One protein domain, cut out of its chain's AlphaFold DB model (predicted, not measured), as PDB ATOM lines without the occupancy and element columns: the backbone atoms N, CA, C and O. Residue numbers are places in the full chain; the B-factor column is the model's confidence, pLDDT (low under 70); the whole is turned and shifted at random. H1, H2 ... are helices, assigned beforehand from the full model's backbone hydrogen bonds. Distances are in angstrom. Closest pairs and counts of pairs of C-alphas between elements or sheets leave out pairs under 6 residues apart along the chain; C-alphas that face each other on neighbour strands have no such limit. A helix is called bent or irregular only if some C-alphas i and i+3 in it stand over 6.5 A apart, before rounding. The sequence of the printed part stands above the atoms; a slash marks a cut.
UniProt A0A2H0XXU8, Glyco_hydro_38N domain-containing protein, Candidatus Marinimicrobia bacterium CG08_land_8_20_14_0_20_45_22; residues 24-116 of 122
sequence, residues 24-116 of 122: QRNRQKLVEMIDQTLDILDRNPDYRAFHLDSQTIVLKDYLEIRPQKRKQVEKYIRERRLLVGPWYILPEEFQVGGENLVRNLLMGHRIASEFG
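Overview. This is residues 24 to 116 of the 122 residues of the protein "Glyco_hydro_38N domain-containing protein" of Candidatus Marinimicrobia bacterium CG08_land_8_20_14_0_20_45_22 (UniProt A0A2H0XXU8). H2 crosses H1 and H3 follows beside H2, making one end; H4 makes the other, with residues 94 to 99 sticking out. The links between, residues 44 to 56 and 79 to 97, pair briefly, residues 50 to 51 parallel to 82 to 83. The printed part has 93 residues with four named helices, H1 to H4 in order, and no named strand: all helix, compact, radius of gyration of the C-alphas 13.8 A, spans 43 by 29 by 21 A.

Along the chain. Find C-alpha 24 at (12.581, -51.214, 14.284); H1, residues 24 to 43, runs 28.8 A from there. Next come H2, residues 57 to 65, 13.1 A, and H3, residues 67 to 78, 17.9 A, irregular: C-alphas 68 and 71 are 7.4 A apart. H4, residues 98 to 114, runs 25.1 A to C-alpha 114 at (22.723, -41.379, -6.581).

Arrangement. See H1 touch H2 with residues 27 to 34 alone, about perpendicular at 89 degrees; the closest C-alphas, Val 31 and Tyr 62, are 5.5 A apart. H2 and H4 are close but not clearly touching, closest C-alphas Ile 57 and Gly 108, 7.9 A. Every O i to N i+4 pair is within hydrogen-bond range in H4, but 15 of 16 in H1, 4 of 5 in H2, 6 of 8 in H3.

Size, cuts and confidence. C-alphas 43 and 97 are farthest apart, 43.6 A. The printed part has no cut; the links H1 to H2 and H3 to H4 are long. No printed residue is under 70 in pLDDT.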
ATOM      1  N   GLN A  24      13.872 -51.617  14.860       98.06
ATOM      2  CA  GLN A  24      12.581 -51.214  14.284       98.06
ATOM      3  C   GLN A  24      11.894 -50.078  15.053       98.06
ATOM      4  O   GLN A  24      11.300 -49.188  14.446       98.06
ATOM      5  N   ARG A  25      12.013 -50.057  16.388       97.56
ATOM      6  CA  ARG A  25      11.474 -48.953  17.194       97.56
ATOM      7  C   ARG A  25      12.244 -47.664  16.922       97.56
ATOM      8  O   ARG A  25      11.648 -46.593  16.863       97.56
ATOM      9  N   ASN A  26      13.559 -47.763  16.761       97.31
ATOM     10  CA  ASN A  26      14.375 -46.611  16.416       97.31
ATOM     11  C   ASN A  26      14.094 -46.131  14.980       97.31
ATOM     12  O   ASN A  26      13.902 -44.944  14.750       97.31
ATOM     13  N   ARG A  27      13.929 -47.055  14.030       98.25
ATOM     14  CA  ARG A  27      13.569 -46.778  12.635       98.25
ATOM     15  C   ARG A  27      12.253 -46.009  12.499       98.25
ATOM     16  O   ARG A  27      12.169 -45.112  11.670       98.25
ATOM     17  N   GLN A  28      11.242 -46.306  13.318       98.19
ATOM     18  CA  GLN A  28       9.992 -45.528  13.330       98.19
ATOM     19  C   GLN A  28      10.247 -44.052  13.667       98.19
ATOM     20  O   GLN A  28       9.793 -43.168  12.943       98.19
ATOM     21  N   LYS A  29      11.061 -43.786  14.695       98.06
ATOM     22  CA  LYS A  29      11.455 -42.419  15.064       98.06
ATOM     23  C   LYS A  29      12.297 -41.744  13.981       98.06
ATOM     24  O   LYS A  29      12.156 -40.545  13.774       98.06
ATOM     25  N   LEU A  30      13.150 -42.502  13.284       98.56
ATOM     26  CA  LEU A  30      13.938 -41.989  12.160       98.56
ATOM     27  C   LEU A  30      13.010 -41.480  11.053       98.56
ATOM     28  O   LEU A  30      13.221 -40.392  10.524       98.56
ATOM     29  N   VAL A  31      11.970 -42.256  10.729       98.62
ATOM     30  CA  VAL A  31      10.978 -41.879   9.715       98.62
ATOM     31  C   VAL A  31      10.250 -40.599  10.108       98.62
ATOM     32  O   VAL A  31      10.170 -39.686   9.290       98.62
ATOM     33  N   GLU A  32       9.787 -40.498  11.354       98.62
ATOM     34  CA  GLU A  32       9.131 -39.289  11.867       98.62
ATOM     35  C   GLU A  32      10.062 -38.066  11.835       98.62
ATOM     36  O   GLU A  32       9.659 -36.996  11.380       98.62
ATOM     37  N   MET A  33      11.318 -38.224  12.261       98.44
ATOM     38  CA  MET A  33      12.316 -37.150  12.269       98.44
ATOM     39  C   MET A  33      12.631 -36.650  10.854       98.44
ATOM     40  O   MET A  33      12.676 -35.438  10.625       98.44
ATOM     41  N   ILE A  34      12.807 -37.554   9.885       98.69
ATOM     42  CA  ILE A  34      13.058 -37.163   8.493       98.69
ATOM     43  C   ILE A  34      11.808 -36.517   7.888       98.69
ATOM     44  O   ILE A  34      11.942 -35.482   7.239       98.69
ATOM     45  N   ASP A  35      10.603 -37.046   8.133       98.75
ATOM     46  CA  ASP A  35       9.355 -36.423   7.664       98.75
ATOM     47  C   ASP A  35       9.225 -34.973   8.181       98.75
ATOM     48  O   ASP A  35       8.927 -34.068   7.397       98.75
ATOM     49  N   GLN A  36       9.533 -34.724   9.459       98.56
ATOM     50  CA  GLN A  36       9.558 -33.374  10.042       98.56
ATOM     51  C   GLN A  36      10.658 -32.491   9.442       98.56
ATOM     52  O   GLN A  36      10.421 -31.324   9.141       98.56
ATOM     53  N   THR A  37      11.855 -33.042   9.235       98.62
ATOM     54  CA  THR A  37      12.974 -32.317   8.620       98.62
ATOM     55  C   THR A  37      12.607 -31.852   7.212       98.62
ATOM     56  O   THR A  37      12.817 -30.691   6.871       98.62
ATOM     57  N   LEU A  38      12.013 -32.731   6.400       98.62
ATOM     58  CA  LEU A  38      11.572 -32.391   5.047       98.62
ATOM     59  C   LEU A  38      10.467 -31.323   5.058       98.62
ATOM     60  O   LEU A  38      10.522 -30.402   4.249       98.62
ATOM     61  N   ASP A  39       9.511 -31.399   5.989       98.56
ATOM     62  CA  ASP A  39       8.456 -30.384   6.138       98.56
ATOM     63  C   ASP A  39       9.022 -29.006   6.535       98.56
ATOM     64  O   ASP A  39       8.622 -27.983   5.977       98.56
ATOM     65  N   ILE A  40      10.017 -28.967   7.429       98.44
ATOM     66  CA  ILE A  40      10.737 -27.735   7.784       98.44
ATOM     67  C   ILE A  40      11.455 -27.155   6.562       98.44
ATOM     68  O   ILE A  40      11.375 -25.949   6.327       98.44
ATOM     69  N   LEU A  41      12.144 -27.990   5.777       98.38
ATOM     70  CA  LEU A  41      12.844 -27.537   4.571       98.38
ATOM     71  C   LEU A  41      11.878 -26.993   3.504       98.38
ATOM     72  O   LEU A  41      12.251 -26.061   2.783       98.38
ATOM     73  N   ASP A  42      10.658 -27.526   3.411       97.81
ATOM     74  CA  ASP A  42       9.613 -27.023   2.509       97.81
ATOM     75  C   ASP A  42       9.050 -25.680   2.975       97.81
ATOM     76  O   ASP A  42       8.934 -24.748   2.178       97.81
ATOM     77  N   ARG A  43       8.699 -25.570   4.259       98.25
ATOM     78  CA  ARG A  43       7.973 -24.405   4.789       98.25
ATOM     79  C   ARG A  43       8.867 -23.219   5.127       98.25
ATOM     80  O   ARG A  43       8.385 -22.091   5.111       98.25
ATOM     81  N   ASN A  44      10.144 -23.461   5.422       97.88
ATOM     82  CA  ASN A  44      11.076 -22.437   5.889       97.88
ATOM     83  C   ASN A  44      12.271 -22.315   4.925       97.88
ATOM     84  O   ASN A  44      13.282 -23.004   5.103       97.88
ATOM     85  N   PRO A  45      12.200 -21.430   3.912       95.50
ATOM     86  CA  PRO A  45      13.301 -21.199   2.973       95.50
ATOM     87  C   PRO A  45      14.609 -20.760   3.649       95.50
ATOM     88  O   PRO A  45      15.686 -21.145   3.197       95.50
ATOM     89  N   ASP A  46      14.516 -20.029   4.765       97.00
ATOM     90  CA  ASP A  46      15.674 -19.550   5.537       97.00
ATOM     91  C   ASP A  46      16.367 -20.657   6.346       97.00
ATOM     92  O   ASP A  46      17.499 -20.485   6.812       97.00
ATOM     93  N   TYR A  47      15.731 -21.826   6.499       97.81
ATOM     94  CA  TYR A  47      16.375 -22.981   7.110       97.81
ATOM     95  C   TYR A  47      17.438 -23.532   6.156       97.81
ATOM     96  O   TYR A  47      17.135 -24.192   5.152       97.81
ATOM     97  N   ARG A  48      18.704 -23.218   6.457       97.19
ATOM     98  CA  ARG A  48      19.814 -23.368   5.511       97.19
ATOM     99  C   ARG A  48      20.069 -24.810   5.094       97.19
ATOM    100  O   ARG A  48      20.176 -25.067   3.894       97.19
ATOM    101  N   ALA A  49      20.260 -25.693   6.070       97.81
ATOM    102  CA  ALA A  49      20.526 -27.104   5.845       97.81
ATOM    103  C   ALA A  49      20.354 -27.923   7.129       97.81
ATOM    104  O   ALA A  49      20.568 -27.405   8.224       97.81
ATOM    105  N   PHE A  50      20.043 -29.208   6.974       98.50
ATOM    106  CA  PHE A  50      20.114 -30.208   8.035       98.50
ATOM    107  C   PHE A  50      21.206 -31.231   7.720       98.50
ATOM    108  O   PHE A  50      21.331 -31.681   6.579       98.50
ATOM    109  N   HIS A  51      21.994 -31.596   8.723       97.88
ATOM    110  CA  HIS A  51      23.036 -32.609   8.631       97.88
ATOM    111  C   HIS A  51      22.479 -33.969   9.070       97.88
ATOM    112  O   HIS A  51      21.969 -34.098  10.177       97.88
ATOM    113  N   LEU A  52      22.544 -34.981   8.199       97.06
ATOM    114  CA  LEU A  52      22.101 -36.353   8.482       97.06
ATOM    115  C   LEU A  52      23.267 -37.224   8.962       97.06
ATOM    116  O   LEU A  52      23.543 -38.284   8.403       97.06
ATOM    117  N   ASP A  53      23.960 -36.739   9.991       97.38
ATOM    118  CA  ASP A  53      24.935 -37.511  10.769       97.38
ATOM    119  C   ASP A  53      26.035 -38.216   9.948       97.38
ATOM    120  O   ASP A  53      26.491 -39.302  10.284       97.38
ATOM    121  N   SER A  54      26.426 -37.627   8.817       96.38
ATOM    122  CA  SER A  54      27.453 -38.133   7.895       96.38
ATOM    123  C   SER A  54      27.262 -39.556   7.339       96.38
ATOM    124  O   SER A  54      28.156 -40.079   6.669       96.38
ATOM    125  N   GLN A  55      26.099 -40.179   7.541       98.19
ATOM    126  CA  GLN A  55      25.826 -41.567   7.164       98.19
ATOM    127  C   GLN A  55      24.729 -41.654   6.101       98.19
ATOM    128  O   GLN A  55      23.695 -40.998   6.178       98.19
ATOM    129  N   THR A  56      24.935 -42.476   5.076       98.62
ATOM    130  CA  THR A  56      23.942 -42.654   4.000       98.62
ATOM    131  C   THR A  56      22.913 -43.746   4.283       98.62
ATOM    132  O   THR A  56      21.868 -43.766   3.628       98.62
ATOM    133  N   ILE A  57      23.154 -44.640   5.251       98.56
ATOM    134  CA  ILE A  57      22.233 -45.745   5.562       98.56
ATOM    135  C   ILE A  57      20.833 -45.255   5.950       98.56
ATOM    136  O   ILE A  57      19.843 -45.881   5.572       98.56
ATOM    137  N   VAL A  58      20.732 -44.091   6.605       98.25
ATOM    138  CA  VAL A  58      19.453 -43.502   7.028       98.25
ATOM    139  C   VAL A  58      18.541 -43.178   5.845       98.25
ATOM    140  O   VAL A  58      17.321 -43.255   5.976       98.25
ATOM    141  N   LEU A  59      19.106 -42.897   4.662       98.50
ATOM    142  CA  LEU A  59      18.320 -42.707   3.440       98.50
ATOM    143  C   LEU A  59      17.648 -44.009   3.009       98.50
ATOM    144  O   LEU A  59      16.484 -43.998   2.616       98.50
ATOM    145  N   LYS A  60      18.366 -45.135   3.088       98.38
ATOM    146  CA  LYS A  60      17.812 -46.456   2.758       98.38
ATOM    147  C   LYS A  60      16.737 -46.843   3.766       98.38
ATOM    148  O   LYS A  60      15.638 -47.218   3.366       98.38
ATOM    149  N   ASP A  61      17.038 -46.681   5.053       98.50
ATOM    150  CA  ASP A  61      16.114 -47.020   6.131       98.50
ATOM    151  C   ASP A  61      14.813 -46.211   6.039       98.50
ATOM    152  O   ASP A  61      13.734 -46.773   6.247       98.50
ATOM    153  N   TYR A  62      14.898 -44.929   5.671       98.81
ATOM    154  CA  TYR A  62      13.745 -44.065   5.430       98.81
ATOM    155  C   TYR A  62      12.964 -44.448   4.168       98.81
ATOM    156  O   TYR A  62      11.749 -44.637   4.225       98.81
ATOM    157  N   LEU A  63      13.639 -44.581   3.023       98.75
ATOM    158  CA  LEU A  63      12.979 -44.748   1.723       98.75
ATOM    159  C   LEU A  63      12.398 -46.142   1.491       98.75
ATOM    160  O   LEU A  63      11.515 -46.286   0.655       98.75
ATOM    161  N   GLU A  64      12.829 -47.155   2.235       98.56
ATOM    162  CA  GLU A  64      12.135 -48.449   2.250       98.56
ATOM    163  C   GLU A  64      10.748 -48.336   2.921       98.56
ATOM    164  O   GLU A  64       9.829 -49.049   2.532       98.56
ATOM    165  N   ILE A  65      10.546 -47.391   3.853       98.69
ATOM    166  CA  ILE A  65       9.231 -47.108   4.468       98.69
ATOM    167  C   ILE A  65       8.451 -46.023   3.705       98.69
ATOM    168  O   ILE A  65       7.218 -46.047   3.648       98.69
ATOM    169  N   ARG A  66       9.156 -45.039   3.136       98.69
ATOM    170  CA  ARG A  66       8.593 -43.878   2.425       98.69
ATOM    171  C   ARG A  66       9.137 -43.762   0.990       98.69
ATOM    172  O   ARG A  66       9.710 -42.727   0.640       98.69
ATOM    173  N   PRO A  67       8.953 -44.766   0.114       98.69
ATOM    174  CA  PRO A  67       9.532 -44.749  -1.236       98.69
ATOM    175  C   PRO A  67       9.071 -43.550  -2.081       98.69
ATOM    176  O   PRO A  67       9.845 -42.988  -2.859       98.69
ATOM    177  N   GLN A  68       7.839 -43.082  -1.872       98.69
ATOM    178  CA  GLN A  68       7.264 -41.911  -2.537       98.69
ATOM    179  C   GLN A  68       8.011 -40.599  -2.242       98.69
ATOM    180  O   GLN A  68       7.899 -39.642  -3.008       98.69
ATOM    181  N   LYS A  69       8.795 -40.539  -1.158       98.75
ATOM    182  CA  LYS A  69       9.551 -39.348  -0.742       98.75
ATOM    183  C   LYS A  69      10.910 -39.217  -1.432       98.75
ATOM    184  O   LYS A  69      11.560 -38.182  -1.294       98.75
ATOM    185  N   ARG A  70      11.322 -40.200  -2.244       98.69
ATOM    186  CA  ARG A  70      12.637 -40.217  -2.909       98.69
ATOM    187  C   ARG A  70      12.951 -38.929  -3.673       98.69
ATOM    188  O   ARG A  70      14.004 -38.342  -3.453       98.69
ATOM    189  N   LYS A  71      12.036 -38.456  -4.525       98.62
ATOM    190  CA  LYS A  71      12.249 -37.232  -5.323       98.62
ATOM    191  C   LYS A  71      12.463 -35.990  -4.449       98.62
ATOM    192  O   LYS A  71      13.266 -35.131  -4.800       98.62
ATOM    193  N   GLN A  72      11.762 -35.903  -3.318       98.69
ATOM    194  CA  GLN A  72      11.898 -34.797  -2.371       98.69
ATOM    195  C   GLN A  72      13.266 -34.830  -1.674       98.69
ATOM    196  O   GLN A  72      13.943 -33.809  -1.591       98.69
ATOM    197  N   VAL A  73      13.703 -36.014  -1.240       98.75
ATOM    198  CA  VAL A  73      15.033 -36.221  -0.647       98.75
ATOM    199  C   VAL A  73      16.142 -35.873  -1.650       98.75
ATOM    200  O   VAL A  73      17.040 -35.099  -1.326       98.75
ATOM    201  N   GLU A  74      16.052 -36.367  -2.892       98.75
ATOM    202  CA  GLU A  74      17.000 -36.035  -3.968       98.75
ATOM    203  C   GLU A  74      17.078 -34.525  -4.229       98.75
ATOM    204  O   GLU A  74      18.174 -33.982  -4.366       98.75
ATOM    205  N   LYS A  75      15.931 -33.829  -4.265       98.62
ATOM    206  CA  LYS A  75      15.878 -32.370  -4.435       98.62
ATOM    207  C   LYS A  75      16.736 -31.664  -3.380       98.62
ATOM    208  O   LYS A  75      17.630 -30.904  -3.741       98.62
ATOM    209  N   TYR A  76      16.520 -31.940  -2.094       98.69
ATOM    210  CA  TYR A  76      17.251 -31.233  -1.037       98.69
ATOM    211  C   TYR A  76      18.720 -31.620  -0.921       98.69
ATOM    212  O   TYR A  76      19.530 -30.783  -0.518       98.69
ATOM    213  N   ILE A  77      19.084 -32.850  -1.285       98.56
ATOM    214  CA  ILE A  77      20.492 -33.252  -1.351       98.56
ATOM    215  C   ILE A  77      21.200 -32.488  -2.480       98.56
ATOM    216  O   ILE A  77      22.258 -31.899  -2.245       98.56
ATOM    217  N   ARG A  78      20.593 -32.387  -3.674       98.44
ATOM    218  CA  ARG A  78      21.129 -31.580  -4.792       98.44
ATOM    219  C   ARG A  78      21.257 -30.100  -4.433       98.44
ATOM    220  O   ARG A  78      22.273 -29.480  -4.737       98.44
ATOM    221  N   GLU A  79      20.262 -29.549  -3.743       98.06
ATOM    222  CA  GLU A  79      20.256 -28.159  -3.262       98.06
ATOM    223  C   GLU A  79      21.197 -27.918  -2.064       98.06
ATOM    224  O   GLU A  79      21.353 -26.777  -1.616       98.06
ATOM    225  N   ARG A  80      21.843 -28.967  -1.534       97.81
ATOM    226  CA  ARG A  80      22.693 -28.921  -0.328       97.81
ATOM    227  C   ARG A  80      21.956 -28.369   0.899       97.81
ATOM    228  O   ARG A  80      22.541 -27.666   1.722       97.81
ATOM    229  N   ARG A  81      20.661 -28.675   0.999       98.19
ATOM    230  CA  ARG A  81      19.798 -28.387   2.158       98.19
ATOM    231  C   ARG A  81      19.599 -29.615   3.048       98.19
ATOM    232  O   ARG A  81      19.249 -29.475   4.213       98.19
ATOM    233  N   LEU A  82      19.882 -30.804   2.529       98.38
ATOM    234  CA  LEU A  82      20.001 -32.035   3.301       98.38
ATOM    235  C   LEU A  82      21.398 -32.610   3.050       98.38
ATOM    236  O   LEU A  82      21.712 -33.003   1.927       98.38
ATOM    237  N   LEU A  83      22.268 -32.575   4.057       98.19
ATOM    238  CA  LEU A  83      23.671 -32.981   3.947       98.19
ATOM    239  C   LEU A  83      23.822 -34.437   4.389       98.19
ATOM    240  O   LEU A  83      23.339 -34.800   5.458       98.19
ATOM    241  N   VAL A  84      24.480 -35.264   3.574       97.81
ATOM    242  CA  VAL A  84      24.584 -36.713   3.797       97.81
ATOM    243  C   VAL A  84      25.907 -37.279   3.273       97.81
ATOM    244  O   VAL A  84      26.508 -36.727   2.342       97.81
ATOM    245  N   GLY A  85      26.336 -38.406   3.847       97.38
ATOM    246  CA  GLY A  85      27.652 -39.000   3.600       97.38
ATOM    247  C   GLY A  85      28.771 -38.235   4.321       97.38
ATOM    248  O   GLY A  85      28.478 -37.287   5.039       97.38
ATOM    249  N   PRO A  86      30.046 -38.608   4.139       97.88
ATOM    250  CA  PRO A  86      30.556 -39.518   3.119       97.88
ATOM    251  C   PRO A  86      30.467 -40.996   3.502       97.88
ATOM    252  O   PRO A  86      30.670 -41.843   2.634       97.88
ATOM    253  N   TRP A  87      30.171 -41.318   4.758       98.50
ATOM    254  CA  TRP A  87      30.160 -42.691   5.245       98.50
ATOM    255  C   TRP A  87      28.873 -43.432   4.865       98.50
ATOM    256  O   TRP A  87      27.813 -42.837   4.633       98.50
ATOM    257  N   TYR A  88      28.938 -44.760   4.784       98.62
ATOM    258  CA  TYR A  88      27.729 -45.575   4.725       98.62
ATOM    259  C   TYR A  88      27.066 -45.664   6.104       98.62
ATOM    260  O   TYR A  88      25.892 -45.313   6.228       98.62
ATOM    261  N   ILE A  89      27.845 -46.031   7.120       98.25
ATOM    262  CA  ILE A  89      27.496 -46.049   8.549       98.25
ATOM    263  C   ILE A  89      28.600 -45.369   9.364       98.25
ATOM    264  O   ILE A  89      29.697 -45.184   8.848       98.25
ATOM    265  N   LEU A  90      28.348 -45.033  10.626       97.50
ATOM    266  CA  LEU A  90      29.388 -44.562  11.548       97.50
ATOM    267  C   LEU A  90      30.024 -45.774  12.259       97.50
ATOM    268  O   LEU A  90      29.320 -46.444  13.015       97.50
ATOM    269  N   PRO A  91      31.289 -46.140  11.965       96.12
ATOM    270  CA  PRO A  91      31.903 -47.339  12.517       96.12
ATOM    271  C   PRO A  91      32.587 -47.055  13.858       96.12
ATOM    272  O   PRO A  91      33.100 -45.967  14.089       96.12
ATOM    273  N   GLU A  92      32.699 -48.086  14.692       95.88
ATOM    274  CA  GLU A  92      33.724 -48.117  15.735       95.88
ATOM    275  C   GLU A  92      35.056 -48.523  15.087       95.88
ATOM    276  O   GLU A  92      35.266 -49.688  14.733       95.88
ATOM    277  N   GLU A  93      35.926 -47.540  14.851       94.56
ATOM    278  CA  GLU A  93      37.054 -47.652  13.916       94.56
ATOM    279  C   GLU A  93      38.062 -48.746  14.291       94.56
ATOM    280  O   GLU A  93      38.600 -49.412  13.408       94.56
ATOM    281  N   PHE A  94      38.277 -48.988  15.587       96.69
ATOM    282  CA  PHE A  94      39.240 -49.987  16.069       96.69
ATOM    283  C   PHE A  94      38.687 -51.417  16.113       96.69
ATOM    284  O   PHE A  94      39.446 -52.358  16.351       96.69
ATOM    285  N   GLN A  95      37.385 -51.605  15.890       97.50
ATOM    286  CA  GLN A  95      36.738 -52.924  15.920       97.50
ATOM    287  C   GLN A  95      36.514 -53.522  14.525       97.50
ATOM    288  O   GLN A  95      36.024 -54.645  14.398       97.50
ATOM    289  N   VAL A  96      36.889 -52.803  13.467       96.75
ATOM    290  CA  VAL A  96      36.751 -53.255  12.081       96.75
ATOM    291  C   VAL A  96      38.100 -53.224  11.364       96.75
ATOM    292  O   VAL A  96      38.969 -52.413  11.661       96.75
ATOM    293  N   GLY A  97      38.298 -54.119  10.393       98.00
ATOM    294  CA  GLY A  97      39.504 -54.098   9.563       98.00
ATOM    295  C   GLY A  97      39.602 -52.832   8.702       98.00
ATOM    296  O   GLY A  97      38.585 -52.267   8.305       98.00
ATOM    297  N   GLY A  98      40.823 -52.428   8.341       98.00
ATOM    298  CA  GLY A  98      41.054 -51.219   7.536       98.00
ATOM    299  C   GLY A  98      40.308 -51.216   6.197       98.00
ATOM    300  O   GLY A  98      39.744 -50.198   5.801       98.00
ATOM    301  N   GLU A  99      40.195 -52.374   5.539       98.50
ATOM    302  CA  GLU A  99      39.408 -52.496   4.307       98.50
ATOM    303  C   GLU A  99      37.917 -52.202   4.544       98.50
ATOM    304  O   GLU A  99      37.272 -51.600   3.690       98.50
ATOM    305  N   ASN A 100      37.361 -52.525   5.717       98.31
ATOM    306  CA  ASN A 100      35.970 -52.194   6.035       98.31
ATOM    307  C   ASN A 100      35.751 -50.676   6.078       98.31
ATOM    308  O   ASN A 100      34.722 -50.210   5.595       98.31
ATOM    309  N   LEU A 101      36.716 -49.899   6.583       98.25
ATOM    310  CA  LEU A 101      36.646 -48.431   6.584       98.25
ATOM    311  C   LEU A 101      36.666 -47.870   5.156       98.25
ATOM    312  O   LEU A 101      35.835 -47.029   4.803       98.25
ATOM    313  N   VAL A 102      37.547 -48.399   4.300       98.38
ATOM    314  CA  VAL A 102      37.604 -48.031   2.875       98.38
ATOM    315  C   VAL A 102      36.275 -48.345   2.182       98.38
ATOM    316  O   VAL A 102      35.728 -47.504   1.464       98.38
ATOM    317  N   ARG A 103      35.706 -49.531   2.425       98.56
ATOM    318  CA  ARG A 103      34.406 -49.937   1.864       98.56
ATOM    319  C   ARG A 103      33.257 -49.083   2.386       98.56
ATOM    320  O   ARG A 103      32.349 -48.775   1.614       98.56
ATOM    321  N   ASN A 104      33.308 -48.674   3.650       98.56
ATOM    322  CA  ASN A 104      32.313 -47.808   4.268       98.56
ATOM    323  C   ASN A 104      32.246 -46.444   3.554       98.56
ATOM    324  O   ASN A 104      31.165 -46.011   3.150       98.56
ATOM    325  N   LEU A 105      33.398 -45.816   3.286       98.31
ATOM    326  CA  LEU A 105      33.484 -44.575   2.500       98.31
ATOM    327  C   LEU A 105      33.087 -44.777   1.033       98.31
ATOM    328  O   LEU A 105      32.335 -43.974   0.477       98.31
ATOM    329  N   LEU A 106      33.557 -45.856   0.398       98.50
ATOM    330  CA  LEU A 106      33.219 -46.172  -0.992       98.50
ATOM    331  C   LEU A 106      31.701 -46.299  -1.176       98.50
ATOM    332  O   LEU A 106      31.129 -45.748  -2.119       98.50
ATOM    333  N   MET A 107      31.045 -47.018  -0.264       98.56
ATOM    334  CA  MET A 107      29.607 -47.246  -0.308       98.56
ATOM    335  C   MET A 107      28.824 -45.967  -0.006       98.56
ATOM    336  O   MET A 107      27.873 -45.668  -0.730       98.56
ATOM    337  N   GLY A 108      29.248 -45.180   0.985       98.50
ATOM    338  CA  GLY A 108      28.608 -43.902   1.282       98.50
ATOM    339  C   GLY A 108      28.726 -42.904   0.129       98.50
ATOM    340  O   GLY A 108      27.729 -42.306  -0.274       98.50
ATOM    341  N   HIS A 109      29.892 -42.802  -0.513       98.50
ATOM    342  CA  HIS A 109      30.058 -41.993  -1.724       98.50
ATOM    343  C   HIS A 109      29.145 -42.452  -2.863       98.50
ATOM    344  O   HIS A 109      28.519 -41.610  -3.512       98.50
ATOM    345  N   ARG A 110      29.063 -43.765  -3.114       98.50
ATOM    346  CA  ARG A 110      28.201 -44.319  -4.165       98.50
ATOM    347  C   ARG A 110      26.740 -43.955  -3.922       98.50
ATOM    348  O   ARG A 110      26.120 -43.373  -4.804       98.50
ATOM    349  N   ILE A 111      26.226 -44.232  -2.722       98.38
ATOM    350  CA  ILE A 111      24.820 -43.984  -2.384       98.38
ATOM    351  C   ILE A 111      24.513 -42.489  -2.448       98.38
ATOM    352  O   ILE A 111      23.593 -42.099  -3.152       98.38
ATOM    353  N   ALA A 112      25.292 -41.631  -1.784       98.12
ATOM    354  CA  ALA A 112      25.029 -40.191  -1.787       98.12
ATOM    355  C   ALA A 112      25.094 -39.579  -3.206       98.12
ATOM    356  O   ALA A 112      24.310 -38.687  -3.537       98.12
ATOM    357  N   SER A 113      25.950 -40.111  -4.089       97.88
ATOM    358  CA  SER A 113      26.019 -39.676  -5.494       97.88
ATOM    359  C   SER A 113      24.738 -39.978  -6.275       97.88
ATOM    360  O   SER A 113      24.348 -39.164  -7.110       97.88
ATOM    361  N   GLU A 114      24.032 -41.073  -5.975       98.00
ATOM    362  CA  GLU A 114      22.723 -41.379  -6.581       98.00
ATOM    363  C   GLU A 114      21.663 -40.318  -6.237       98.00
ATOM    364  O   GLU A 114      20.734 -40.093  -7.013       98.00
ATOM    365  N   PHE A 115      21.828 -39.619  -5.108       98.19
ATOM    366  CA  PHE A 115      20.972 -38.504  -4.700       98.19
ATOM    367  C   PHE A 115      21.470 -37.136  -5.186       98.19
ATOM    368  O   PHE A 115      20.760 -36.141  -5.058       98.19
ATOM    369  N   GLY A 116      22.650 -37.080  -5.811       97.19
ATOM    370  CA  GLY A 116      23.176 -35.912  -6.521       97.19
ATOM    371  C   GLY A 116      24.235 -35.093  -5.779       97.19
ATOM    372  O   GLY A 116      24.810 -34.186  -6.380       97.19
TER     373      GLY A 116